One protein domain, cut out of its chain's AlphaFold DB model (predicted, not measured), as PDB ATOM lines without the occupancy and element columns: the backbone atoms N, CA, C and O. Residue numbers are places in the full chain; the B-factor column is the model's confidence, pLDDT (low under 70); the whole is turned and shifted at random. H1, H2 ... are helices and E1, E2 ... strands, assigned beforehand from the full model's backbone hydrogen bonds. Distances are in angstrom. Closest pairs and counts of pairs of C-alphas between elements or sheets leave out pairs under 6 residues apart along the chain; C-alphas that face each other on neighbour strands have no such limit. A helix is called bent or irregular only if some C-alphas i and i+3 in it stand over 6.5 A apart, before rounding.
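Overview. This is residues 2 to 178 of the 179 residues of an uncharacterized protein of Dolosigranulum pigrum (UniProt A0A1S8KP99). A strongly twisted sheet of six antiparallel strands, E1 to E6 in order, curls round helix H5, and H4 packs beside H5 over E5 and E6. H1 crosses the opposite face, while H2 and H6 pack crosswise on H5 and short H3 packs on H4. The sheet is a meander, each strand the antiparallel neighbour of the one before, in three layers: H2, H4, H5 and H6 on one face, H1 on the other. The printed part has 177 residues with six named helices and six strands, ordered H1, E1 to E6, H2 to H6; the class is mixed. It is compact, with a radius of gyration of the C-alphas of 15.4 A, and rounded, spanning 44 by 39 by 31 A.

Arrangement. The sheet holds E1, residues 31 to 35, E2, 38 to 45, E3, 48 to 56, E4, 65 to 72, E5, 75 to 82, and E6, 85 to 95; E1 and E6 are edge strands. Within hydrogen-bond range are N 33 and O 40, 3.0 A, N 43 and O 53, 3.2 A, N 52 and O 67, 2.8 A, N 68 and O 79, 2.8 A, and N 78 and O 90, 2.9 A. The sheet curls round H5, residues 152 to 166; the closest C-alphas of E3 and H5 are Thr 52 and Gly 161, 5.6 A. H4, residues 132 to 150, is irregular, C-alphas 143 and 146 being 7.4 A apart, with a kink of 46 degrees near residue 144. H4 and H5 form a helical hairpin and touch at a shallow tilt of 16 degrees, closest at C-alphas 148 and 155, 4.1 A. H1, residues 2 to 15, on the opposite face from H5, runs across the strands at a height over the sheet of 9.8 A. H2, residues 99 to 115, touches H4, about perpendicular at 79 degrees, closest at C-alphas 105 and 133, 3.5 A. H6, residues 168 to 177, touches H5 at a steep tilt of 48 degrees, closest at C-alphas 171 and 163, 5.1 A. H3, residues 124 to 128, touches H4, closest at C-alphas 126 and 137, 6.1 A. Every O i to N i+4 pair is within range in H1, H2, H3 and H6, against 12 of 15 in H4 and 8 of 11 in H5.

Along the chain. H1 begins at C-alpha 2 (18.645, -19.046, -0.454) and H6 ends at C-alpha 177 (36.357, 1.335, -12.022). H4 measures 28.1 A, E6 26.3 A and H2 24.6 A.

Size, cuts and confidence. The C-alphas of Gln 14 and Gln 118, the two farthest apart, are 45.9 A apart. The printed part has no cut, and H1 to E1 is a long link. Its mean pLDDT is 72.5, and 71 residues are under 70, among them residues 109 to 135 and 143 to 178.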
ATOM      1  N   ARG A   2      19.856 -19.904  -0.552       80.00
ATOM      2  CA  ARG A   2      18.645 -19.046  -0.454       80.00
ATOM      3  C   ARG A   2      17.835 -19.260   0.833       80.00
ATOM      4  O   ARG A   2      17.466 -18.284   1.468       80.00
ATOM      5  N   THR A   3      17.605 -20.506   1.245       85.56
ATOM      6  CA  THR A   3      16.910 -20.818   2.510       85.56
ATOM      7  C   THR A   3      17.649 -20.263   3.729       85.56
ATOM      8  O   THR A   3      17.024 -19.753   4.649       85.56
ATOM      9  N   ASP A   4      18.980 -20.310   3.720       85.69
ATOM     10  CA  ASP A   4      19.820 -19.826   4.822       85.69
ATOM     11  C   ASP A   4      19.805 -18.293   4.894       85.69
ATOM     12  O   ASP A   4      19.752 -17.729   5.984       85.69
ATOM     13  N   ALA A   5      19.757 -17.624   3.735       88.38
ATOM     14  CA  ALA A   5      19.550 -16.184   3.635       88.38
ATOM     15  C   ALA A   5      18.184 -15.758   4.187       88.38
ATOM     16  O   ALA A   5      18.141 -14.869   5.031       88.38
ATOM     17  N   VAL A   6      17.091 -16.424   3.783       91.19
ATOM     18  CA  VAL A   6      15.750 -16.198   4.363       91.19
ATOM     19  C   VAL A   6      15.803 -16.383   5.881       91.19
ATOM     20  O   VAL A   6      15.417 -15.489   6.620       91.19
ATOM     21  N   ASN A   7      16.368 -17.487   6.374       90.62
ATOM     22  CA  ASN A   7      16.450 -17.745   7.813       90.62
ATOM     23  C   ASN A   7      17.260 -16.675   8.575       90.62
ATOM     24  O   ASN A   7      16.846 -16.262   9.661       90.62
ATOM     25  N   LYS A   8      18.396 -16.204   8.030       90.75
ATOM     26  CA  LYS A   8      19.211 -15.155   8.671       90.75
ATOM     27  C   LYS A   8      18.536 -13.778   8.589       90.75
ATOM     28  O   LYS A   8      18.603 -13.044   9.571       90.75
ATOM     29  N   PHE A   9      17.800 -13.466   7.515       92.25
ATOM     30  CA  PHE A   9      16.940 -12.276   7.462       92.25
ATOM     31  C   PHE A   9      15.783 -12.345   8.459       92.25
ATOM     32  O   PHE A   9      15.637 -11.428   9.254       92.25
ATOM     33  N   ASN A  10      15.003 -13.425   8.502       91.69
ATOM     34  CA  ASN A  10      13.872 -13.542   9.430       91.69
ATOM     35  C   ASN A  10      14.341 -13.441  10.897       91.69
ATOM     36  O   ASN A  10      13.698 -12.794  11.717       91.69
ATOM     37  N   SER A  11      15.509 -14.012  11.220       90.81
ATOM     38  CA  SER A  11      16.162 -13.823  12.523       90.81
ATOM     39  C   SER A  11      16.551 -12.357  12.781       90.81
ATOM     40  O   SER A  11      16.338 -11.842  13.880       90.81
ATOM     41  N   LEU A  12      17.064 -11.656  11.766       91.38
ATOM     42  CA  LEU A  12      17.418 -10.237  11.835       91.38
ATOM     43  C   LEU A  12      16.189  -9.322  12.005       91.38
ATOM     44  O   LEU A  12      16.226  -8.436  12.852       91.38
ATOM     45  N   PHE A  13      15.085  -9.546  11.290       92.62
ATOM     46  CA  PHE A  13      13.852  -8.762  11.468       92.62
ATOM     47  C   PHE A  13      13.161  -9.018  12.818       92.62
ATOM     48  O   PHE A  13      12.452  -8.148  13.316       92.62
ATOM     49  N   GLN A  14      13.405 -10.171  13.450       90.88
ATOM     50  CA  GLN A  14      12.894 -10.488  14.790       90.88
ATOM     51  C   GLN A  14      13.749  -9.931  15.942       90.88
ATOM     52  O   GLN A  14      13.213  -9.704  17.025       90.88
ATOM     53  N   ASN A  15      15.063  -9.744  15.748       89.06
ATOM     54  CA  ASN A  15      16.009  -9.446  16.840       89.06
ATOM     55  C   ASN A  15      16.868  -8.180  16.628       89.06
ATOM     56  O   ASN A  15      17.540  -7.738  17.561       89.06
ATOM     57  N   GLY A  16      16.894  -7.622  15.417       84.50
ATOM     58  CA  GLY A  16      17.653  -6.425  15.052       84.50
ATOM     59  C   GLY A  16      16.888  -5.113  15.252       84.50
ATOM     60  O   GLY A  16      15.775  -5.080  15.770       84.50
ATOM     61  N   LYS A  17      17.499  -4.011  14.805       91.00
ATOM     62  CA  LYS A  17      16.968  -2.637  14.858       91.00
ATOM     63  C   LYS A  17      16.759  -2.058  13.440       91.00
ATOM     64  O   LYS A  17      17.133  -0.909  13.169       91.00
ATOM     65  N   ILE A  18      16.204  -2.862  12.529       92.75
ATOM     66  CA  ILE A  18      15.863  -2.412  11.168       92.75
ATOM     67  C   ILE A  18      14.874  -1.236  11.251       92.75
ATOM     68  O   ILE A  18      13.972  -1.242  12.085       92.75
ATOM     69  N   GLU A  19      15.047  -0.217  10.407       94.19
ATOM     70  CA  GLU A  19      14.206   0.994  10.421       94.19
ATOM     71  C   GLU A  19      12.763   0.751   9.949       94.19
ATOM     72  O   GLU A  19      11.848   1.457  10.372       94.19
ATOM     73  N   TYR A  20      12.555  -0.256   9.100       94.12
ATOM     74  CA  TYR A  20      11.257  -0.627   8.533       94.12
ATOM     75  C   TYR A  20      10.941  -2.105   8.796       94.12
ATOM     76  O   TYR A  20      11.838  -2.946   8.836       94.12
ATOM     77  N   SER A  21       9.655  -2.428   8.933       93.56
ATOM     78  CA  SER A  21       9.159  -3.800   9.113       93.56
ATOM     79  C   SER A  21       9.455  -4.712   7.909       93.56
ATOM     80  O   SER A  21       9.620  -4.240   6.785       93.56
ATOM     81  N   GLU A  22       9.436  -6.030   8.132       93.56
ATOM     82  CA  GLU A  22       9.676  -7.082   7.122       93.56
ATOM     83  C   GLU A  22       8.825  -6.899   5.844       93.56
ATOM     84  O   GLU A  22       9.327  -7.027   4.729       93.56
ATOM     85  N   GLU A  23       7.563  -6.484   6.009       93.94
ATOM     86  CA  GLU A  23       6.577  -6.202   4.948       93.94
ATOM     87  C   GLU A  23       7.010  -5.150   3.903       93.94
ATOM     88  O   GLU A  23       6.449  -5.098   2.806       93.94
ATOM     89  N   TYR A  24       8.009  -4.316   4.210       94.88
ATOM     90  CA  TYR A  24       8.526  -3.308   3.283       94.88
ATOM     91  C   TYR A  24       9.575  -3.850   2.306       94.88
ATOM     92  O   TYR A  24      10.004  -3.084   1.446       94.88
ATOM     93  N   PHE A  25       9.989  -5.118   2.395       93.31
ATOM     94  CA  PHE A  25      11.100  -5.662   1.604       93.31
ATOM     95  C   PHE A  25      10.713  -6.843   0.704       93.31
ATOM     96  O   PHE A  25       9.777  -7.591   0.982       93.31
ATOM     97  N   ASP A  26      11.473  -7.023  -0.378       90.69
ATOM     98  CA  ASP A  26      11.261  -8.085  -1.363       90.69
ATOM     99  C   ASP A  26      12.083  -9.344  -1.021       90.69
ATOM    100  O   ASP A  26      13.230  -9.528  -1.445       90.69
ATOM    101  N   PHE A  27      11.465 -10.239  -0.248       90.12
ATOM    102  CA  PHE A  27      12.011 -11.560   0.080       90.12
ATOM    103  C   PHE A  27      11.933 -12.562  -1.088       90.12
ATOM    104  O   PHE A  27      12.641 -13.578  -1.089       90.12
ATOM    105  N   ASP A  28      11.119 -12.290  -2.112       87.81
ATOM    106  CA  ASP A  28      11.033 -13.138  -3.301       87.81
ATOM    107  C   ASP A  28      12.220 -12.912  -4.253       87.81
ATOM    108  O   ASP A  28      12.678 -13.856  -4.915       87.81
ATOM    109  N   ASN A  29      12.797 -11.710  -4.230       83.81
ATOM    110  CA  ASN A  29      13.947 -11.301  -5.026       83.81
ATOM    111  C   ASN A  29      15.289 -11.237  -4.284       83.81
ATOM    112  O   ASN A  29      16.216 -10.679  -4.874       83.81
ATOM    113  N   ILE A  30      15.445 -11.854  -3.098       86.94
ATOM    114  CA  ILE A  30      16.749 -12.008  -2.408       86.94
ATOM    115  C   ILE A  30      17.859 -12.319  -3.420       86.94
ATOM    116  O   ILE A  30      17.820 -13.346  -4.109       86.94
ATOM    117  N   LYS A  31      18.867 -11.446  -3.488       81.06
ATOM    118  CA  LYS A  31      20.079 -11.681  -4.278       81.06
ATOM    119  C   LYS A  31      21.176 -12.194  -3.355       81.06
ATOM    120  O   LYS A  31      21.218 -11.851  -2.175       81.06
ATOM    121  N   ILE A  32      22.049 -13.035  -3.904       80.00
ATOM    122  CA  ILE A  32      23.215 -13.585  -3.212       80.00
ATOM    123  C   ILE A  32      24.427 -13.376  -4.115       80.00
ATOM    124  O   ILE A  32      24.350 -13.658  -5.312       80.00
ATOM    125  N   ALA A  33      25.522 -12.887  -3.545       71.81
ATOM    126  CA  ALA A  33      26.774 -12.627  -4.247       71.81
ATOM    127  C   ALA A  33      27.969 -13.098  -3.411       71.81
ATOM    128  O   ALA A  33      27.912 -13.076  -2.184       71.81
ATOM    129  N   GLU A  34      29.049 -13.499  -4.078       70.75
ATOM    130  CA  GLU A  34      30.337 -13.798  -3.449       70.75
ATOM    131  C   GLU A  34      31.354 -12.731  -3.864       70.75
ATOM    132  O   GLU A  34      31.482 -12.414  -5.049       70.75
ATOM    133  N   MET A  35      32.072 -12.175  -2.891       62.00
ATOM    134  CA  MET A  35      33.115 -11.172  -3.087       62.00
ATOM    135  C   MET A  35      34.277 -11.498  -2.144       62.00
ATOM    136  O   MET A  35      34.096 -11.598  -0.936       62.00
ATOM    137  N   ASN A  36      35.474 -11.712  -2.699       63.16
ATOM    138  CA  ASN A  36      36.697 -12.069  -1.960       63.16
ATOM    139  C   ASN A  36      36.581 -13.298  -1.023       63.16
ATOM    140  O   ASN A  36      37.339 -13.423  -0.064       63.16
ATOM    141  N   GLY A  37      35.674 -14.232  -1.332       69.62
ATOM    142  CA  GLY A  37      35.402 -15.434  -0.532       69.62
ATOM    143  C   GLY A  37      34.360 -15.238   0.576       69.62
ATOM    144  O   GLY A  37      33.970 -16.207   1.227       69.62
ATOM    145  N   GLU A  38      33.863 -14.017   0.772       73.31
ATOM    146  CA  GLU A  38      32.720 -13.715   1.631       73.31
ATOM    147  C   GLU A  38      31.434 -13.718   0.790       73.31
ATOM    148  O   GLU A  38      31.384 -13.174  -0.314       73.31
ATOM    149  N   VAL A  39      30.390 -14.376   1.291       79.25
ATOM    150  CA  VAL A  39      29.092 -14.509   0.619       79.25
ATOM    151  C   VAL A  39      28.086 -13.630   1.340       79.25
ATOM    152  O   VAL A  39      27.896 -13.783   2.544       79.25
ATOM    153  N   TYR A  40      27.391 -12.771   0.603       79.81
ATOM    154  CA  TYR A  40      26.384 -11.850   1.126       79.81
ATOM    155  C   TYR A  40      25.009 -12.170   0.561       79.81
ATOM    156  O   TYR A  40      24.889 -12.641  -0.573       79.81
ATOM    157  N   ALA A  41      23.970 -11.881   1.341       84.88
ATOM    158  CA  ALA A  41      22.599 -11.806   0.865       84.88
ATOM    159  C   ALA A  41      22.025 -10.422   1.135       84.88
ATOM    160  O   ALA A  41      22.317  -9.810   2.164       84.88
ATOM    161  N   THR A  42      21.167  -9.969   0.229       84.88
ATOM    162  CA  THR A  42      20.576  -8.634   0.292       84.88
ATOM    163  C   THR A  42      19.159  -8.646  -0.279       84.88
ATOM    164  O   THR A  42      18.874  -9.343  -1.260       84.88
ATOM    165  N   ILE A  43      18.286  -7.856   0.345       88.19
ATOM    166  CA  ILE A  43      16.912  -7.556  -0.087       88.19
ATOM    167  C   ILE A  43      16.773  -6.061  -0.372       88.19
ATOM    168  O   ILE A  43      17.379  -5.249   0.331       88.19
ATOM    169  N   SER A  44      15.964  -5.706  -1.372       87.69
ATOM    170  CA  SER A  44      15.560  -4.318  -1.647       87.69
ATOM    171  C   SER A  44      14.216  -3.996  -0.994       87.69
ATOM    172  O   SER A  44      13.414  -4.890  -0.724       87.69
ATOM    173  N   LYS A  45      13.964  -2.708  -0.758       90.88
ATOM    174  CA  LYS A  45      12.690  -2.179  -0.268       90.88
ATOM    175  C   LYS A  45      11.697  -2.054  -1.436       90.88
ATOM    176  O   LYS A  45      12.062  -1.586  -2.512       90.88
ATOM    177  N   ASN A  46      10.444  -2.454  -1.226       89.75
ATOM    178  CA  ASN A  46       9.402  -2.579  -2.259       89.75
ATOM    179  C   ASN A  46       9.070  -1.253  -2.983       89.75
ATOM    180  O   ASN A  46       8.559  -1.264  -4.099       89.75
ATOM    181  N   ASP A  47       9.359  -0.113  -2.354       89.25
ATOM    182  CA  ASP A  47       9.131   1.250  -2.846       89.25
ATOM    183  C   ASP A  47      10.402   1.966  -3.347       89.25
ATOM    184  O   ASP A  47      10.296   3.015  -3.981       89.25
ATOM    185  N   SER A  48      11.602   1.429  -3.106       87.44
ATOM    186  CA  SER A  48      12.876   2.071  -3.467       87.44
ATOM    187  C   SER A  48      13.934   1.009  -3.765       87.44
ATOM    188  O   SER A  48      14.491   0.400  -2.852       87.44
ATOM    189  N   VAL A  49      14.232   0.784  -5.050       80.75
ATOM    190  CA  VAL A  49      15.053  -0.364  -5.492       80.75
ATOM    191  C   VAL A  49      16.504  -0.314  -4.995       80.75
ATOM    192  O   VAL A  49      17.123  -1.364  -4.808       80.75
ATOM    193  N   LEU A  50      17.026   0.894  -4.743       79.62
ATOM    194  CA  LEU A  50      18.348   1.139  -4.150       79.62
ATOM    195  C   LEU A  50      18.358   0.956  -2.623       79.62
ATOM    196  O   LEU A  50      19.405   0.667  -2.038       79.62
ATOM    197  N   SER A  51      17.207   1.135  -1.966       87.38
ATOM    198  CA  SER A  51      17.098   0.966  -0.520       87.38
ATOM    199  C   SER A  51      17.170  -0.515  -0.173       87.38
ATOM    200  O   SER A  51      16.388  -1.307  -0.691       87.38
ATOM    201  N   THR A  52      18.119  -0.905   0.673       87.38
ATOM    202  CA  THR A  52      18.527  -2.306   0.838       87.38
ATOM    203  C   THR A  52      18.930  -2.647   2.270       87.38
ATOM    204  O   THR A  52      19.441  -1.798   2.999       87.38
ATOM    205  N   VAL A  53      18.760  -3.918   2.651       89.50
ATOM    206  CA  VAL A  53      19.358  -4.510   3.864       89.50
ATOM    207  C   VAL A  53      20.279  -5.654   3.448       89.50
ATOM    208  O   VAL A  53      19.834  -6.589   2.783       89.50
ATOM    209  N   THR A  54      21.554  -5.579   3.836       85.50
ATOM    210  CA  THR A  54      22.623  -6.523   3.464       85.50
ATOM    211  C   THR A  54      23.164  -7.261   4.688       85.50
ATOM    212  O   THR A  54      23.442  -6.637   5.713       85.50
ATOM    213  N   ILE A  55      23.362  -8.578   4.556       86.44
ATOM    214  CA  ILE A  55      23.924  -9.470   5.583       86.44
ATOM    215  C   ILE A  55      25.018 -10.386   5.005       86.44
ATOM    216  O   ILE A  55      24.881 -10.853   3.872       86.44
ATOM    217  N   PRO A  56      26.072 -10.731   5.767       83.69
ATOM    218  CA  PRO A  56      26.961 -11.838   5.420       83.69
ATOM    219  C   PRO A  56      26.286 -13.189   5.717       83.69
ATOM    220  O   PRO A  56      25.596 -13.343   6.729       83.69
ATOM    221  N   LEU A  57      26.500 -14.195   4.867       84.62
ATOM    222  CA  LEU A  57      25.975 -15.560   5.016       84.62
ATOM    223  C   LEU A  57      26.996 -16.564   5.558       84.62
ATOM    224  O   LEU A  57      26.615 -17.447   6.320       84.62
ATOM    225  N   ASN A  58      28.257 -16.481   5.124       79.94
ATOM    226  CA  ASN A  58      29.278 -17.499   5.414       79.94
ATOM    227  C   ASN A  58      30.270 -17.106   6.522       79.94
ATOM    228  O   ASN A  58      31.139 -17.908   6.861       79.94
ATOM    229  N   THR A  59      30.131 -15.914   7.106       72.50
ATOM    230  CA  THR A  59      30.871 -15.508   8.307       72.50
ATOM    231  C   THR A  59      30.044 -15.789   9.567       72.50
ATOM    232  O   THR A  59      28.810 -15.779   9.547       72.50
ATOM    233  N   ASN A  60      30.729 -16.007  10.693       68.50
ATOM    234  CA  ASN A  60      30.094 -16.092  12.017       68.50
ATOM    235  C   ASN A  60      29.666 -14.714  12.558       68.50
ATOM    236  O   ASN A  60      29.171 -14.617  13.680       68.50
ATOM    237  N   GLU A  61      29.892 -13.646  11.793       69.50
ATOM    238  CA  GLU A  61      29.558 -12.292  12.195       69.50
ATOM    239  C   GLU A  61      28.074 -12.018  11.929       69.50
ATOM    240  O   GLU A  61      27.496 -12.394  10.901       69.50
ATOM    241  N   ASN A  62      27.439 -11.369  12.900       73.00
ATOM    242  CA  ASN A  62      26.033 -10.991  12.857       73.00
ATOM    243  C   ASN A  62      25.914  -9.467  12.835       73.00
ATOM    244  O   ASN A  62      25.197  -8.897  13.652       73.00
ATOM    245  N   PHE A  63      26.645  -8.838  11.911       83.31
ATOM    246  CA  PHE A  63      26.399  -7.451  11.541       83.31
ATOM    247  C   PHE A  63      25.432  -7.374  10.353       83.31
ATOM    248  O   PHE A  63      25.282  -8.333   9.587       83.31
ATOM    249  N   TYR A  64      24.799  -6.218  10.178       85.19
ATOM    250  CA  TYR A  64      24.016  -5.879   8.991       85.19
ATOM    251  C   TYR A  64      24.176  -4.401   8.634       85.19
ATOM    252  O   TYR A  64      24.443  -3.561   9.495       85.19
ATOM    253  N   VAL A  65      23.988  -4.081   7.353       84.62
ATOM    254  CA  VAL A  65      23.956  -2.695   6.868       84.62
ATOM    255  C   VAL A  65      22.645  -2.415   6.155       84.62
ATOM    256  O   VAL A  65      22.209  -3.186   5.297       84.62
ATOM    257  N   GLU A  66      22.042  -1.288   6.513       87.75
ATOM    258  CA  GLU A  66      20.874  -0.718   5.857       87.75
ATOM    259  C   GLU A  66      21.327   0.492   5.030       87.75
ATOM    260  O   GLU A  66      22.047   1.352   5.542       87.75
ATOM    261  N   ASN A  67      20.881   0.592   3.781       84.56
ATOM    262  CA  ASN A  67      20.973   1.816   2.987       84.56
ATOM    263  C   ASN A  67      19.560   2.265   2.622       84.56
ATOM    264  O   ASN A  67      18.779   1.460   2.117       84.56
ATOM    265  N   TYR A  68      19.245   3.541   2.826       89.31
ATOM    266  CA  TYR A  68      17.961   4.133   2.465       89.31
ATOM    267  C   TYR A  68      18.172   5.353   1.574       89.31
ATOM    268  O   TYR A  68      18.846   6.307   1.961       89.31
ATOM    269  N   PHE A  69      17.572   5.298   0.386       88.38
ATOM    270  CA  PHE A  69      17.599   6.341  -0.634       88.38
ATOM    271  C   PHE A  69      16.212   6.979  -0.726       88.38
ATOM    272  O   PHE A  69      15.243   6.300  -1.085       88.38
ATOM    273  N   TYR A  70      16.126   8.272  -0.419       91.31
ATOM    274  CA  TYR A  70      14.888   9.054  -0.429       91.31
ATOM    275  C   TYR A  70      15.074  10.391  -1.148       91.31
ATOM    276  O   TYR A  70      16.183  10.911  -1.244       91.31
ATOM    277  N   GLU A  71      13.974  10.945  -1.656       94.12
ATOM    278  CA  GLU A  71      13.936  12.330  -2.121       94.12
ATOM    279  C   GLU A  71      13.959  13.268  -0.914       94.12
ATOM    280  O   GLU A  71      13.254  13.039   0.075       94.12
ATOM    281  N   LYS A  72      14.768  14.321  -1.005       94.12
ATOM    282  CA  LYS A  72      14.636  15.518  -0.179       94.12
ATOM    283  C   LYS A  72      15.338  16.688  -0.870       94.12
ATOM    284  O   LYS A  72      16.453  16.549  -1.374       94.12
ATOM    285  N   ASP A  73      14.691  17.851  -0.846       94.19
ATOM    286  CA  ASP A  73      15.167  19.099  -1.456       94.19
ATOM    287  C   ASP A  73      15.495  18.968  -2.969       94.19
ATOM    288  O   ASP A  73      16.263  19.754  -3.522       94.19
ATOM    289  N   GLY A  74      14.887  17.988  -3.655       93.50
ATOM    290  CA  GLY A  74      15.098  17.666  -5.073       93.50
ATOM    291  C   GLY A  74      16.219  16.658  -5.358       93.50
ATOM    292  O   GLY A  74      16.341  16.200  -6.498       93.50
ATOM    293  N   ASN A  75      17.007  16.275  -4.351       93.06
ATOM    294  CA  ASN A  75      18.137  15.352  -4.473       93.06
ATOM    295  C   ASN A  75      17.835  13.982  -3.850       93.06
ATOM    296  O   ASN A  75      16.951  13.838  -3.003       93.06
ATOM    297  N   PHE A  76      18.622  12.970  -4.223       88.25
ATOM    298  CA  PHE A  76      18.757  11.766  -3.409       88.25
ATOM    299  C   PHE A  76      19.509  12.099  -2.121       88.25
ATOM    300  O   PHE A  76      20.696  12.435  -2.153       88.25
ATOM    301  N   TRP A  77      18.845  11.914  -0.990       91.75
ATOM    302  CA  TRP A  77      19.496  11.774   0.305       91.75
ATOM    303  C   TRP A  77      19.726  10.296   0.604       91.75
ATOM    304  O   TRP A  77      18.919   9.434   0.240       91.75
ATOM    305  N   ILE A  78      20.863  10.014   1.235       86.06
ATOM    306  CA  ILE A  78      21.355   8.662   1.480       86.06
ATOM    307  C   ILE A  78      21.641   8.522   2.971       86.06
ATOM    308  O   ILE A  78      22.583   9.122   3.492       86.06
ATOM    309  N   LYS A  79      20.833   7.702   3.644       88.75
ATOM    310  CA  LYS A  79      21.083   7.271   5.020       88.75
ATOM    311  C   LYS A  79      21.676   5.872   5.007       88.75
ATOM    312  O   LYS A  79      21.057   4.947   4.482       88.75
ATOM    313  N   THR A  80      22.831   5.705   5.638       83.56
ATOM    314  CA  THR A  80      23.454   4.398   5.862       83.56
ATOM    315  C   THR A  80      23.504   4.117   7.358       83.56
ATOM    316  O   THR A  80      23.956   4.950   8.151       83.56
ATOM    317  N   LYS A  81      23.061   2.922   7.746       87.12
ATOM    318  CA  LYS A  81      23.112   2.422   9.123       87.12
ATOM    319  C   LYS A  81      23.898   1.125   9.173       87.12
ATOM    320  O   LYS A  81      23.790   0.307   8.263       87.12
ATOM    321  N   GLN A  82      24.629   0.920  10.261       84.94
ATOM    322  CA  GLN A  82      25.205  -0.375  10.602       84.94
ATOM    323  C   GLN A  82      24.652  -0.803  11.958       84.94
ATOM    324  O   GLN A  82      24.636  -0.020  12.906       84.94
ATOM    325  N   ASP A  83      24.157  -2.035  12.039       89.50
ATOM    326  CA  ASP A  83      23.626  -2.643  13.264       89.50
ATOM    327  C   ASP A  83      22.476  -1.857  13.935       89.50
ATOM    328  O   ASP A  83      22.087  -2.118  15.079       89.50
ATOM    329  N   GLY A  84      21.855  -0.951  13.169       89.12
ATOM    330  CA  GLY A  84      20.768  -0.064  13.578       89.12
ATOM    331  C   GLY A  84      21.204   1.344  13.983       89.12
ATOM    332  O   GLY A  84      20.348   2.213  14.139       89.12
ATOM    333  N   GLU A  85      22.505   1.589  14.124       88.69
ATOM    334  CA  GLU A  85      23.068   2.908  14.416       88.69
ATOM    335  C   GLU A  85      23.358   3.658  13.103       88.69
ATOM    336  O   GLU A  85      23.844   3.072  12.134       88.69
ATOM    337  N   VAL A  86      23.059   4.960  13.048       88.44
ATOM    338  CA  VAL A  86      23.295   5.786  11.848       88.44
ATOM    339  C   VAL A  86      24.783   6.097  11.715       88.44
ATOM    340  O   VAL A  86      25.360   6.743  12.587       88.44
ATOM    341  N   ILE A  87      25.389   5.673  10.600       82.50
ATOM    342  CA  ILE A  87      26.794   5.963  10.267       82.50
ATOM    343  C   ILE A  87      26.935   7.055   9.195       82.50
ATOM    344  O   ILE A  87      27.995   7.665   9.081       82.50
ATOM    345  N   SER A  88      25.873   7.328   8.428       81.56
ATOM    346  CA  SER A  88      25.800   8.437   7.470       81.56
ATOM    347  C   SER A  88      24.348   8.863   7.219       81.56
ATOM    348  O   SER A  88      23.458   8.016   7.210       81.56
ATOM    349  N   ASP A  89      24.119  10.157   7.000       88.06
ATOM    350  CA  ASP A  89      22.873  10.751   6.485       88.06
ATOM    351  C   ASP A  89      23.286  12.011   5.705       88.06
ATOM    352  O   ASP A  89      23.685  13.016   6.302       88.06
ATOM    353  N   VAL A  90      23.350  11.904   4.375       86.75
ATOM    354  CA  VAL A  90      23.986  12.907   3.502       86.75
ATOM    355  C   VAL A  90      23.188  13.174   2.231       86.75
ATOM    356  O   VAL A  90      22.572  12.273   1.663       86.75
ATOM    357  N   ASP A  91      23.266  14.412   1.742       88.88
ATOM    358  CA  ASP A  91      22.900  14.736   0.364       88.88
ATOM    359  C   ASP A  91      23.937  14.124  -0.595       88.88
ATOM    360  O   ASP A  91      25.152  14.273  -0.417       88.88
ATOM    361  N   SER A  92      23.465  13.427  -1.625       82.56
ATOM    362  CA  SER A  92      24.317  12.906  -2.694       82.56
ATOM    363  C   SER A  92      24.790  13.981  -3.677       82.56
ATOM    364  O   SER A  92      25.731  13.721  -4.421       82.56
ATOM    365  N   GLU A  93      24.188  15.175  -3.678       88.19
ATOM    366  CA  GLU A  93      24.295  16.214  -4.720       88.19
ATOM    367  C   GLU A  93      23.786  15.751  -6.104       88.19
ATOM    368  O   GLU A  93      24.083  16.369  -7.128       88.19
ATOM    369  N   ILE A  94      23.029  14.648  -6.150       83.31
ATOM    370  CA  ILE A  94      22.485  14.042  -7.368       83.31
ATOM    371  C   ILE A  94      20.965  14.174  -7.337       83.31
ATOM    372  O   ILE A  94      20.314  13.723  -6.393       83.31
ATOM    373  N   GLN A  95      20.403  14.766  -8.392       91.31
ATOM    374  CA  GLN A  95      18.962  14.966  -8.544       91.31
ATOM    375  C   GLN A  95      18.195  13.639  -8.409       91.31
ATOM    376  O   GLN A  95      18.592  12.620  -8.982       91.31
ATOM    377  N   PHE A  96      17.080  13.665  -7.679       90.00
ATOM    378  CA  PHE A  96      16.218  12.502  -7.507       90.00
ATOM    379  C   PHE A  96      15.579  12.068  -8.837       90.00
ATOM    380  O   PHE A  96      15.039  12.893  -9.578       90.00
ATOM    381  N   VAL A  97      15.607  10.761  -9.112       88.25
ATOM    382  CA  VAL A  97      14.934  10.116 -10.254       88.25
ATOM    383  C   VAL A  97      14.148   8.901  -9.765       88.25
ATOM    384  O   VAL A  97      14.445   8.343  -8.708       88.25
ATOM    385  N   ASN A  98      13.127   8.482 -10.507       89.88
ATOM    386  CA  ASN A  98      12.227   7.424 -10.041       89.88
ATOM    387  C   ASN A  98      12.790   5.997 -10.263       89.88
ATOM    388  O   ASN A  98      13.796   5.805 -10.947       89.88
ATOM    389  N   ASN A  99      12.136   4.973  -9.697       86.06
ATOM    390  CA  ASN A  99      12.600   3.579  -9.793       86.06
ATOM    391  C   ASN A  99      12.730   3.068 -11.243       86.06
ATOM    392  O   ASN A  99      13.660   2.313 -11.516       86.06
ATOM    393  N   ASP A 100      11.865   3.475 -12.180       87.19
ATOM    394  CA  ASP A 100      11.965   3.049 -13.585       87.19
ATOM    395  C   ASP A 100      13.194   3.658 -14.274       87.19
ATOM    396  O   ASP A 100      13.850   2.980 -15.072       87.19
ATOM    397  N   GLU A 101      13.548   4.899 -13.921       85.50
ATOM    398  CA  GLU A 101      14.772   5.572 -14.369       85.50
ATOM    399  C   GLU A 101      16.014   4.897 -13.774       85.50
ATOM    400  O   GLU A 101      16.930   4.550 -14.518       85.50
ATOM    401  N   ILE A 102      16.035   4.598 -12.469       81.31
ATOM    402  CA  ILE A 102      17.126   3.826 -11.845       81.31
ATOM    403  C   ILE A 102      17.291   2.456 -12.518       81.31
ATOM    404  O   ILE A 102      18.400   2.078 -12.903       81.31
ATOM    405  N   LEU A 103      16.194   1.721 -12.723       80.50
ATOM    406  CA  LEU A 103      16.213   0.425 -13.403       80.50
ATOM    407  C   LEU A 103      16.620   0.549 -14.881       80.50
ATOM    408  O   LEU A 103      17.196  -0.393 -15.426       80.50
ATOM    409  N   GLN A 104      16.366   1.684 -15.541       81.44
ATOM    410  CA  GLN A 104      16.901   1.972 -16.873       81.44
ATOM    411  C   GLN A 104      18.412   2.190 -16.828       81.44
ATOM    412  O   GLN A 104      19.123   1.525 -17.579       81.44
ATOM    413  N   GLY A 105      18.913   3.033 -15.926       74.06
ATOM    414  CA  GLY A 105      20.348   3.289 -15.790       74.06
ATOM    415  C   GLY A 105      21.155   2.035 -15.473       74.06
ATOM    416  O   GLY A 105      22.265   1.845 -15.963       74.06
ATOM    417  N   ILE A 106      20.552   1.119 -14.723       72.69
ATOM    418  CA  ILE A 106      21.085  -0.216 -14.454       72.69
ATOM    419  C   ILE A 106      21.158  -1.092 -15.715       72.69
ATOM    420  O   ILE A 106      22.137  -1.818 -15.902       72.69
ATOM    421  N   ARG A 107      20.151  -1.040 -16.598       74.31
ATOM    422  CA  ARG A 107      20.186  -1.742 -17.894       74.31
ATOM    423  C   ARG A 107      21.270  -1.154 -18.803       74.31
ATOM    424  O   ARG A 107      22.076  -1.911 -19.329       74.31
ATOM    425  N   GLU A 108      21.354   0.174 -18.888       71.00
ATOM    426  CA  GLU A 108      22.391   0.905 -19.639       71.00
ATOM    427  C   GLU A 108      23.812   0.520 -19.179       71.00
ATOM    428  O   GLU A 108      24.676   0.211 -20.003       71.00
ATOM    429  N   LEU A 109      24.043   0.456 -17.861       66.38
ATOM    430  CA  LEU A 109      25.311   0.018 -17.264       66.38
ATOM    431  C   LEU A 109      25.658  -1.442 -17.594       66.38
ATOM    432  O   LEU A 109      26.812  -1.752 -17.900       66.38
ATOM    433  N   ASN A 110      24.669  -2.338 -17.559       63.62
ATOM    434  CA  ASN A 110      24.860  -3.749 -17.885       63.62
ATOM    435  C   ASN A 110      25.178  -3.970 -19.374       63.62
ATOM    436  O   ASN A 110      26.118  -4.704 -19.689       63.62
ATOM    437  N   ASP A 111      24.464  -3.306 -20.285       63.38
ATOM    438  CA  ASP A 111      24.717  -3.410 -21.729       63.38
ATOM    439  C   ASP A 111      26.109  -2.871 -22.105       63.38
ATOM    440  O   ASP A 111      26.813  -3.473 -22.924       63.38
ATOM    441  N   TYR A 112      26.554  -1.783 -21.464       60.97
ATOM    442  CA  TYR A 112      27.907  -1.247 -21.629       60.97
ATOM    443  C   TYR A 112      28.987  -2.228 -21.134       60.97
ATOM    444  O   TYR A 112      29.970  -2.486 -21.836       60.97
ATOM    445  N   ALA A 113      28.780  -2.844 -19.963       54.00
ATOM    446  CA  ALA A 113      29.696  -3.839 -19.403       54.00
ATOM    447  C   ALA A 113      29.824  -5.106 -20.276       54.00
ATOM    448  O   ALA A 113      30.891  -5.717 -20.311       54.00
ATOM    449  N   ILE A 114      28.771  -5.484 -21.012       53.03
ATOM    450  CA  ILE A 114      28.785  -6.614 -21.957       53.03
ATOM    451  C   ILE A 114      29.569  -6.277 -23.236       53.03
ATOM    452  O   ILE A 114      30.287  -7.130 -23.763       53.03
ATOM    453  N   GLN A 115      29.460  -5.043 -23.739       51.34
ATOM    454  CA  GLN A 115      30.158  -4.608 -24.957       51.34
ATOM    455  C   GLN A 115      31.663  -4.371 -24.728       51.34
ATOM    456  O   GLN A 115      32.469  -4.564 -25.643       51.34
ATOM    457  N   SER A 116      32.067  -4.005 -23.508       48.34
ATOM    458  CA  SER A 116      33.468  -3.750 -23.155       48.34
ATOM    459  C   SER A 116      34.281  -5.039 -22.936       48.34
ATOM    460  O   SER A 116      34.558  -5.462 -21.814       48.34
ATOM    461  N   GLN A 117      34.732  -5.674 -24.027       42.97
ATOM    462  CA  GLN A 117      35.616  -6.851 -23.945       42.97
ATOM    463  C   GLN A 117      37.035  -6.554 -23.411       42.97
ATOM    464  O   GLN A 117      37.769  -7.492 -23.085       42.97
ATOM    465  N   GLN A 118      37.453  -5.286 -23.291       42.53
ATOM    466  CA  GLN A 118      38.772  -4.942 -22.748       42.53
ATOM    467  C   GLN A 118      38.747  -4.830 -21.217       42.53
ATOM    468  O   GLN A 118      38.207  -3.899 -20.629       42.53
ATOM    469  N   ARG A 119      39.393  -5.797 -20.554       41.28
ATOM    470  CA  ARG A 119      39.543  -5.864 -19.092       41.28
ATOM    471  C   ARG A 119      40.606  -4.881 -18.564       41.28
ATOM    472  O   ARG A 119      41.633  -5.318 -18.059       41.28
ATOM    473  N   GLY A 120      40.332  -3.586 -18.607       40.22
ATOM    474  CA  GLY A 120      41.160  -2.532 -18.007       40.22
ATOM    475  C   GLY A 120      40.419  -1.211 -18.146       40.22
ATOM    476  O   GLY A 120      39.941  -0.909 -19.236       40.22
ATOM    477  N   LEU A 121      40.167  -0.523 -17.037       48.72
ATOM    478  CA  LEU A 121      38.983   0.322 -16.937       48.72
ATOM    479  C   LEU A 121      39.221   1.367 -15.828       48.72
ATOM    480  O   LEU A 121      39.742   1.051 -14.769       48.72
ATOM    481  N   ASN A 122      38.959   2.631 -16.159       42.12
ATOM    482  CA  ASN A 122      39.617   3.817 -15.590       42.12
ATOM    483  C   ASN A 122      38.562   4.837 -15.093       42.12
ATOM    484  O   ASN A 122      37.374   4.569 -15.206       42.12
ATOM    485  N   VAL A 123      38.928   6.036 -14.620       41.03
ATOM    486  CA  VAL A 123      37.956   7.104 -14.258       41.03
ATOM    487  C   VAL A 123      36.994   7.443 -15.414       41.03
ATOM    488  O   VAL A 123      35.830   7.779 -15.190       41.03
ATOM    489  N   SER A 124      37.431   7.270 -16.664       46.72
ATOM    490  CA  SER A 124      36.579   7.365 -17.857       46.72
ATOM    491  C   SER A 124      35.441   6.326 -17.932       46.72
ATOM    492  O   SER A 124      34.532   6.517 -18.730       46.72
ATOM    493  N   CYS A 125      35.437   5.289 -17.085       51.56
ATOM    494  CA  CYS A 125      34.367   4.296 -16.903       51.56
ATOM    495  C   CYS A 125      33.017   4.957 -16.611       51.56
ATOM    496  O   CYS A 125      32.082   4.866 -17.404       51.56
ATOM    497  N   PHE A 126      32.945   5.676 -15.490       50.06
ATOM    498  CA  PHE A 126      31.723   6.329 -15.028       50.06
ATOM    499  C   PHE A 126      31.369   7.568 -15.864       50.06
ATOM    500  O   PHE A 126      30.207   7.953 -15.916       50.06
ATOM    501  N   LEU A 127      32.350   8.173 -16.548       46.91
ATOM    502  CA  LEU A 127      32.146   9.333 -17.425       46.91
ATOM    503  C   LEU A 127      31.691   8.964 -18.850       46.91
ATOM    504  O   LEU A 127      31.202   9.831 -19.570       46.91
ATOM    505  N   ALA A 128      31.862   7.708 -19.277       48.22
ATOM    506  CA  ALA A 128      31.398   7.226 -20.581       48.22
ATOM    507  C   ALA A 128      29.899   6.883 -20.598       48.22
ATOM    508  O   ALA A 128      29.299   6.806 -21.669       48.22
ATOM    509  N   VAL A 129      29.299   6.675 -19.424       53.38
ATOM    510  CA  VAL A 129      27.877   6.363 -19.272       53.38
ATOM    511  C   VAL A 129      27.110   7.668 -19.071       53.38
ATOM    512  O   VAL A 129      27.401   8.439 -18.163       53.38
ATOM    513  N   SER A 130      26.128   7.926 -19.933       55.97
ATOM    514  CA  SER A 130      25.277   9.122 -19.902       55.97
ATOM    515  C   SER A 130      23.838   8.778 -19.518       55.97
ATOM    516  O   SER A 130      23.438   7.624 -19.616       55.97
ATOM    517  N   GLY A 131      23.028   9.780 -19.166       62.03
ATOM    518  CA  GLY A 131      21.619   9.560 -18.835       62.03
ATOM    519  C   GLY A 131      21.456   8.865 -17.484       62.03
ATOM    520  O   GLY A 131      22.170   9.185 -16.534       62.03
ATOM    521  N   ALA A 132      20.523   7.920 -17.385       61.97
ATOM    522  CA  ALA A 132      20.187   7.292 -16.113       61.97
ATOM    523  C   ALA A 132      21.349   6.464 -15.532       61.97
ATOM    524  O   ALA A 132      21.548   6.439 -14.316       61.97
ATOM    525  N   GLY A 133      22.169   5.837 -16.382       61.50
ATOM    526  CA  GLY A 133      23.365   5.116 -15.940       61.50
ATOM    527  C   GLY A 133      24.419   6.024 -15.290       61.50
ATOM    528  O   GLY A 133      25.171   5.560 -14.430       61.50
ATOM    529  N   ALA A 134      24.432   7.324 -15.616       65.69
ATOM    530  CA  ALA A 134      25.278   8.312 -14.944       65.69
ATOM    531  C   ALA A 134      24.787   8.584 -13.512       65.69
ATOM    532  O   ALA A 134      25.583   8.569 -12.574       65.69
ATOM    533  N   THR A 135      23.471   8.754 -13.330       69.75
ATOM    534  CA  THR A 135      22.825   8.933 -12.017       69.75
ATOM    535  C   THR A 135      23.134   7.758 -11.090       69.75
ATOM    536  O   THR A 135      23.622   7.954  -9.979       69.75
ATOM    537  N   VAL A 136      22.932   6.526 -11.573       71.06
ATOM    538  CA  VAL A 136      23.238   5.300 -10.819       71.06
ATOM    539  C   VAL A 136      24.731   5.224 -10.473       71.06
ATOM    540  O   VAL A 136      25.075   4.972  -9.320       71.06
ATOM    541  N   SER A 137      25.621   5.515 -11.427       65.94
ATOM    542  CA  SER A 137      27.077   5.537 -11.204       65.94
ATOM    543  C   SER A 137      27.508   6.550 -10.141       65.94
ATOM    544  O   SER A 137      28.327   6.235  -9.278       65.94
ATOM    545  N   GLY A 138      26.941   7.758 -10.172       69.88
ATOM    546  CA  GLY A 138      27.227   8.800  -9.189       69.88
ATOM    547  C   GLY A 138      26.773   8.415  -7.779       69.88
ATOM    548  O   GLY A 138      27.518   8.613  -6.821       69.88
ATOM    549  N   LEU A 139      25.587   7.811  -7.650       73.25
ATOM    550  CA  LEU A 139      25.064   7.336  -6.365       73.25
ATOM    551  C   LEU A 139      25.963   6.242  -5.772       73.25
ATOM    552  O   LEU A 139      26.354   6.335  -4.611       73.25
ATOM    553  N   ILE A 140      26.373   5.268  -6.589       70.00
ATOM    554  CA  ILE A 140      27.346   4.224  -6.224       70.00
ATOM    555  C   ILE A 140      28.648   4.843  -5.692       70.00
ATOM    556  O   ILE A 140      29.126   4.468  -4.617       70.00
ATOM    557  N   ALA A 141      29.203   5.817  -6.419       67.31
ATOM    558  CA  ALA A 141      30.428   6.509  -6.031       67.31
ATOM    559  C   ALA A 141      30.260   7.337  -4.741       67.31
ATOM    560  O   ALA A 141      31.205   7.437  -3.961       67.31
ATOM    561  N   LYS A 142      29.068   7.889  -4.476       70.50
ATOM    562  CA  LYS A 142      28.763   8.637  -3.247       70.50
ATOM    563  C   LYS A 142      28.653   7.740  -2.012       70.50
ATOM    564  O   LYS A 142      29.233   8.095  -0.990       70.50
ATOM    565  N   VAL A 143      27.981   6.583  -2.086       67.31
ATOM    566  CA  VAL A 143      27.866   5.684  -0.914       67.31
ATOM    567  C   VAL A 143      29.182   4.962  -0.637       67.31
ATOM    568  O   VAL A 143      29.656   4.945   0.497       67.31
ATOM    569  N   CYS A 144      29.801   4.381  -1.669       62.50
ATOM    570  CA  CYS A 144      30.963   3.513  -1.476       62.50
ATOM    571  C   CYS A 144      32.309   4.241  -1.589       62.50
ATOM    572  O   CYS A 144      33.328   3.660  -1.224       62.50
ATOM    573  N   GLY A 145      32.320   5.515  -2.006       59.03
ATOM    574  CA  GLY A 145      33.521   6.340  -2.194       59.03
ATOM    575  C   GLY A 145      34.495   6.277  -1.020       59.03
ATOM    576  O   GLY A 145      35.638   5.848  -1.167       59.03
ATOM    577  N   THR A 146      34.028   6.661   0.167       50.72
ATOM    578  CA  THR A 146      34.849   6.671   1.386       50.72
ATOM    579  C   THR A 146      35.065   5.265   1.974       50.72
ATOM    580  O   THR A 146      36.216   4.936   2.269       50.72
ATOM    581  N   PRO A 147      34.036   4.395   2.120       53.12
ATOM    582  CA  PRO A 147      34.220   3.039   2.650       53.12
ATOM    583  C   PRO A 147      35.202   2.167   1.857       53.12
ATOM    584  O   PRO A 147      35.968   1.421   2.468       53.12
ATOM    585  N   CYS A 148      35.218   2.273   0.522       52.44
ATOM    586  CA  CYS A 148      36.088   1.457  -0.329       52.44
ATOM    587  C   CYS A 148      37.560   1.863  -0.309       52.44
ATOM    588  O   CYS A 148      38.425   1.005  -0.461       52.44
ATOM    589  N   VAL A 149      37.858   3.141  -0.065       47.12
ATOM    590  CA  VAL A 149      39.240   3.622   0.081       47.12
ATOM    591  C   VAL A 149      39.836   3.244   1.446       47.12
ATOM    592  O   VAL A 149      41.053   3.128   1.570       47.12
ATOM    593  N   LEU A 150      39.001   3.046   2.475       40.00
ATOM    594  CA  LEU A 150      39.463   2.882   3.859       40.00
ATOM    595  C   LEU A 150      39.597   1.425   4.331       40.00
ATOM    596  O   LEU A 150      40.532   1.142   5.078       40.00
ATOM    597  N   ALA A 151      38.724   0.498   3.909       46.66
ATOM    598  CA  ALA A 151      38.931  -0.935   4.155       46.66
ATOM    599  C   ALA A 151      38.166  -1.840   3.158       46.66
ATOM    600  O   ALA A 151      36.971  -1.628   2.926       46.66
ATOM    601  N   PRO A 152      38.793  -2.911   2.619       44.25
ATOM    602  CA  PRO A 152      38.128  -3.823   1.684       44.25
ATOM    603  C   PRO A 152      36.843  -4.499   2.203       44.25
ATOM    604  O   PRO A 152      35.894  -4.561   1.427       44.25
ATOM    605  N   PRO A 153      36.715  -4.953   3.469       44.09
ATOM    606  CA  PRO A 153      35.464  -5.561   3.937       44.09
ATOM    607  C   PRO A 153      34.286  -4.572   3.951       44.09
ATOM    608  O   PRO A 153      33.207  -4.878   3.449       44.09
ATOM    609  N   THR A 154      34.492  -3.338   4.430       49.31
ATOM    610  CA  THR A 154      33.435  -2.308   4.425       49.31
ATOM    611  C   THR A 154      33.091  -1.820   3.018       49.31
ATOM    612  O   THR A 154      31.943  -1.452   2.770       49.31
ATOM    613  N   CYS A 155      34.039  -1.882   2.073       53.72
ATOM    614  CA  CYS A 155      33.752  -1.708   0.647       53.72
ATOM    615  C   CYS A 155      32.692  -2.701   0.159       53.72
ATOM    616  O   CYS A 155      31.688  -2.317  -0.434       53.72
ATOM    617  N   ILE A 156      32.916  -3.988   0.435       50.59
ATOM    618  CA  ILE A 156      32.100  -5.094  -0.069       50.59
ATOM    619  C   ILE A 156      30.673  -5.014   0.478       50.59
ATOM    620  O   ILE A 156      29.720  -5.204  -0.273       50.59
ATOM    621  N   VAL A 157      30.509  -4.655   1.753       50.22
ATOM    622  CA  VAL A 157      29.186  -4.483   2.376       50.22
ATOM    623  C   VAL A 157      28.411  -3.314   1.754       50.22
ATOM    624  O   VAL A 157      27.213  -3.442   1.506       50.22
ATOM    625  N   CYS A 158      29.085  -2.202   1.436       59.31
ATOM    626  CA  CYS A 158      28.477  -1.097   0.691       59.31
ATOM    627  C   CYS A 158      28.064  -1.531  -0.724       59.31
ATOM    628  O   CYS A 158      26.920  -1.339  -1.141       59.31
ATOM    629  N   LEU A 159      28.983  -2.183  -1.444       54.62
ATOM    630  CA  LEU A 159      28.735  -2.680  -2.793       54.62
ATOM    631  C   LEU A 159      27.641  -3.754  -2.825       54.62
ATOM    632  O   LEU A 159      26.924  -3.817  -3.817       54.62
ATOM    633  N   GLY A 160      27.441  -4.539  -1.762       49.56
ATOM    634  CA  GLY A 160      26.391  -5.559  -1.658       49.56
ATOM    635  C   GLY A 160      24.987  -5.022  -1.960       49.56
ATOM    636  O   GLY A 160      24.262  -5.624  -2.754       49.56
ATOM    637  N   GLY A 161      24.648  -3.835  -1.439       50.81
ATOM    638  CA  GLY A 161      23.396  -3.129  -1.759       50.81
ATOM    639  C   GLY A 161      23.235  -2.801  -3.249       50.81
ATOM    640  O   GLY A 161      22.134  -2.824  -3.787       50.81
ATOM    641  N   ILE A 162      24.346  -2.563  -3.944       51.34
ATOM    642  CA  ILE A 162      24.410  -2.162  -5.356       51.34
ATOM    643  C   ILE A 162      24.467  -3.381  -6.294       51.34
ATOM    644  O   ILE A 162      23.835  -3.380  -7.353       51.34
ATOM    645  N   VAL A 163      25.152  -4.458  -5.883       48.97
ATOM    646  CA  VAL A 163      25.199  -5.755  -6.587       48.97
ATOM    647  C   VAL A 163      23.794  -6.327  -6.786       48.97
ATOM    648  O   VAL A 163      23.536  -7.009  -7.775       48.97
ATOM    649  N   VAL A 164      22.864  -6.037  -5.878       48.78
ATOM    650  CA  VAL A 164      21.467  -6.487  -5.957       48.78
ATOM    651  C   VAL A 164      20.712  -5.902  -7.128       48.78
ATOM    652  O   VAL A 164      20.047  -6.635  -7.862       48.78
ATOM    653  N   VAL A 165      20.799  -4.585  -7.277       50.25
ATOM    654  CA  VAL A 165      19.919  -3.851  -8.181       50.25
ATOM    655  C   VAL A 165      20.340  -4.084  -9.631       50.25
ATOM    656  O   VAL A 165      19.484  -4.210 -10.502       50.25
ATOM    657  N   GLY A 166      21.651  -4.219  -9.879       44.56
ATOM    658  CA  GLY A 166      22.211  -4.473 -11.211       44.56
ATOM    659  C   GLY A 166      22.712  -5.882 -11.508       44.56
ATOM    660  O   GLY A 166      23.010  -6.176 -12.666       44.56
ATOM    661  N   GLY A 167      22.812  -6.759 -10.511       46.50
ATOM    662  CA  GLY A 167      23.454  -8.062 -10.648       46.50
ATOM    663  C   GLY A 167      24.989  -7.995 -10.684       46.50
ATOM    664  O   GLY A 167      25.617  -6.935 -10.604       46.50
ATOM    665  N   GLY A 168      25.613  -9.168 -10.833       37.97
ATOM    666  CA  GLY A 168      27.072  -9.330 -10.776       37.97
ATOM    667  C   GLY A 168      27.860  -8.575 -11.856       37.97
ATOM    668  O   GLY A 168      29.056  -8.360 -11.691       37.97
ATOM    669  N   SER A 169      27.216  -8.134 -12.937       41.25
ATOM    670  CA  SER A 169      27.822  -7.302 -13.982       41.25
ATOM    671  C   SER A 169      28.058  -5.857 -13.529       41.25
ATOM    672  O   SER A 169      29.133  -5.332 -13.810       41.25
ATOM    673  N   ILE A 170      27.157  -5.246 -12.744       47.84
ATOM    674  CA  ILE A 170      27.443  -3.946 -12.104       47.84
ATOM    675  C   ILE A 170      28.497  -4.112 -11.005       47.84
ATOM    676  O   ILE A 170      29.424  -3.311 -10.939       47.84
ATOM    677  N   ALA A 171      28.445  -5.189 -10.214       46.22
ATOM    678  CA  ALA A 171      29.496  -5.486  -9.234       46.22
ATOM    679  C   ALA A 171      30.889  -5.577  -9.885       46.22
ATOM    680  O   ALA A 171      31.839  -4.952  -9.422       46.22
ATOM    681  N   ALA A 172      30.996  -6.304 -11.002       40.19
ATOM    682  CA  ALA A 172      32.232  -6.451 -11.763       40.19
ATOM    683  C   ALA A 172      32.660  -5.170 -12.501       40.19
ATOM    684  O   ALA A 172      33.855  -4.990 -12.731       40.19
ATOM    685  N   ALA A 173      31.723  -4.291 -12.872       44.91
ATOM    686  CA  ALA A 173      32.029  -2.980 -13.440       44.91
ATOM    687  C   ALA A 173      32.580  -2.029 -12.367       44.91
ATOM    688  O   ALA A 173      33.663  -1.480 -12.545       44.91
ATOM    689  N   VAL A 174      31.905  -1.901 -11.221       48.47
ATOM    690  CA  VAL A 174      32.315  -1.008 -10.122       48.47
ATOM    691  C   VAL A 174      33.628  -1.470  -9.487       48.47
ATOM    692  O   VAL A 174      34.531  -0.655  -9.330       48.47
ATOM    693  N   TRP A 175      33.791  -2.774  -9.227       45.78
ATOM    694  CA  TRP A 175      35.068  -3.357  -8.777       45.78
ATOM    695  C   TRP A 175      36.204  -3.166  -9.794       45.78
ATOM    696  O   TRP A 175      37.372  -3.311  -9.454       45.78
ATOM    697  N   LYS A 176      35.886  -2.858 -11.057       44.34
ATOM    698  CA  LYS A 176      36.888  -2.493 -12.058       44.34
ATOM    699  C   LYS A 176      37.125  -0.992 -12.160       44.34
ATOM    700  O   LYS A 176      38.265  -0.644 -12.430       44.34
ATOM    701  N   CYS A 177      36.119  -0.120 -11.989       44.47
ATOM    702  CA  CYS A 177      36.357   1.335 -12.022       44.47
ATOM    703  C   CYS A 177      37.094   1.814 -10.746       44.47
ATOM    704  O   CYS A 177      37.528   2.964 -10.696       44.47
ATOM    705  N   TRP A 178      37.228   0.940  -9.739       47.12
ATOM    706  CA  TRP A 178      38.158   1.050  -8.614       47.12
ATOM    707  C   TRP A 178      39.487   0.342  -8.944       47.12
ATOM    708  O   TRP A 178      39.562  -0.886  -8.902       47.12
TER     709      TRP A 178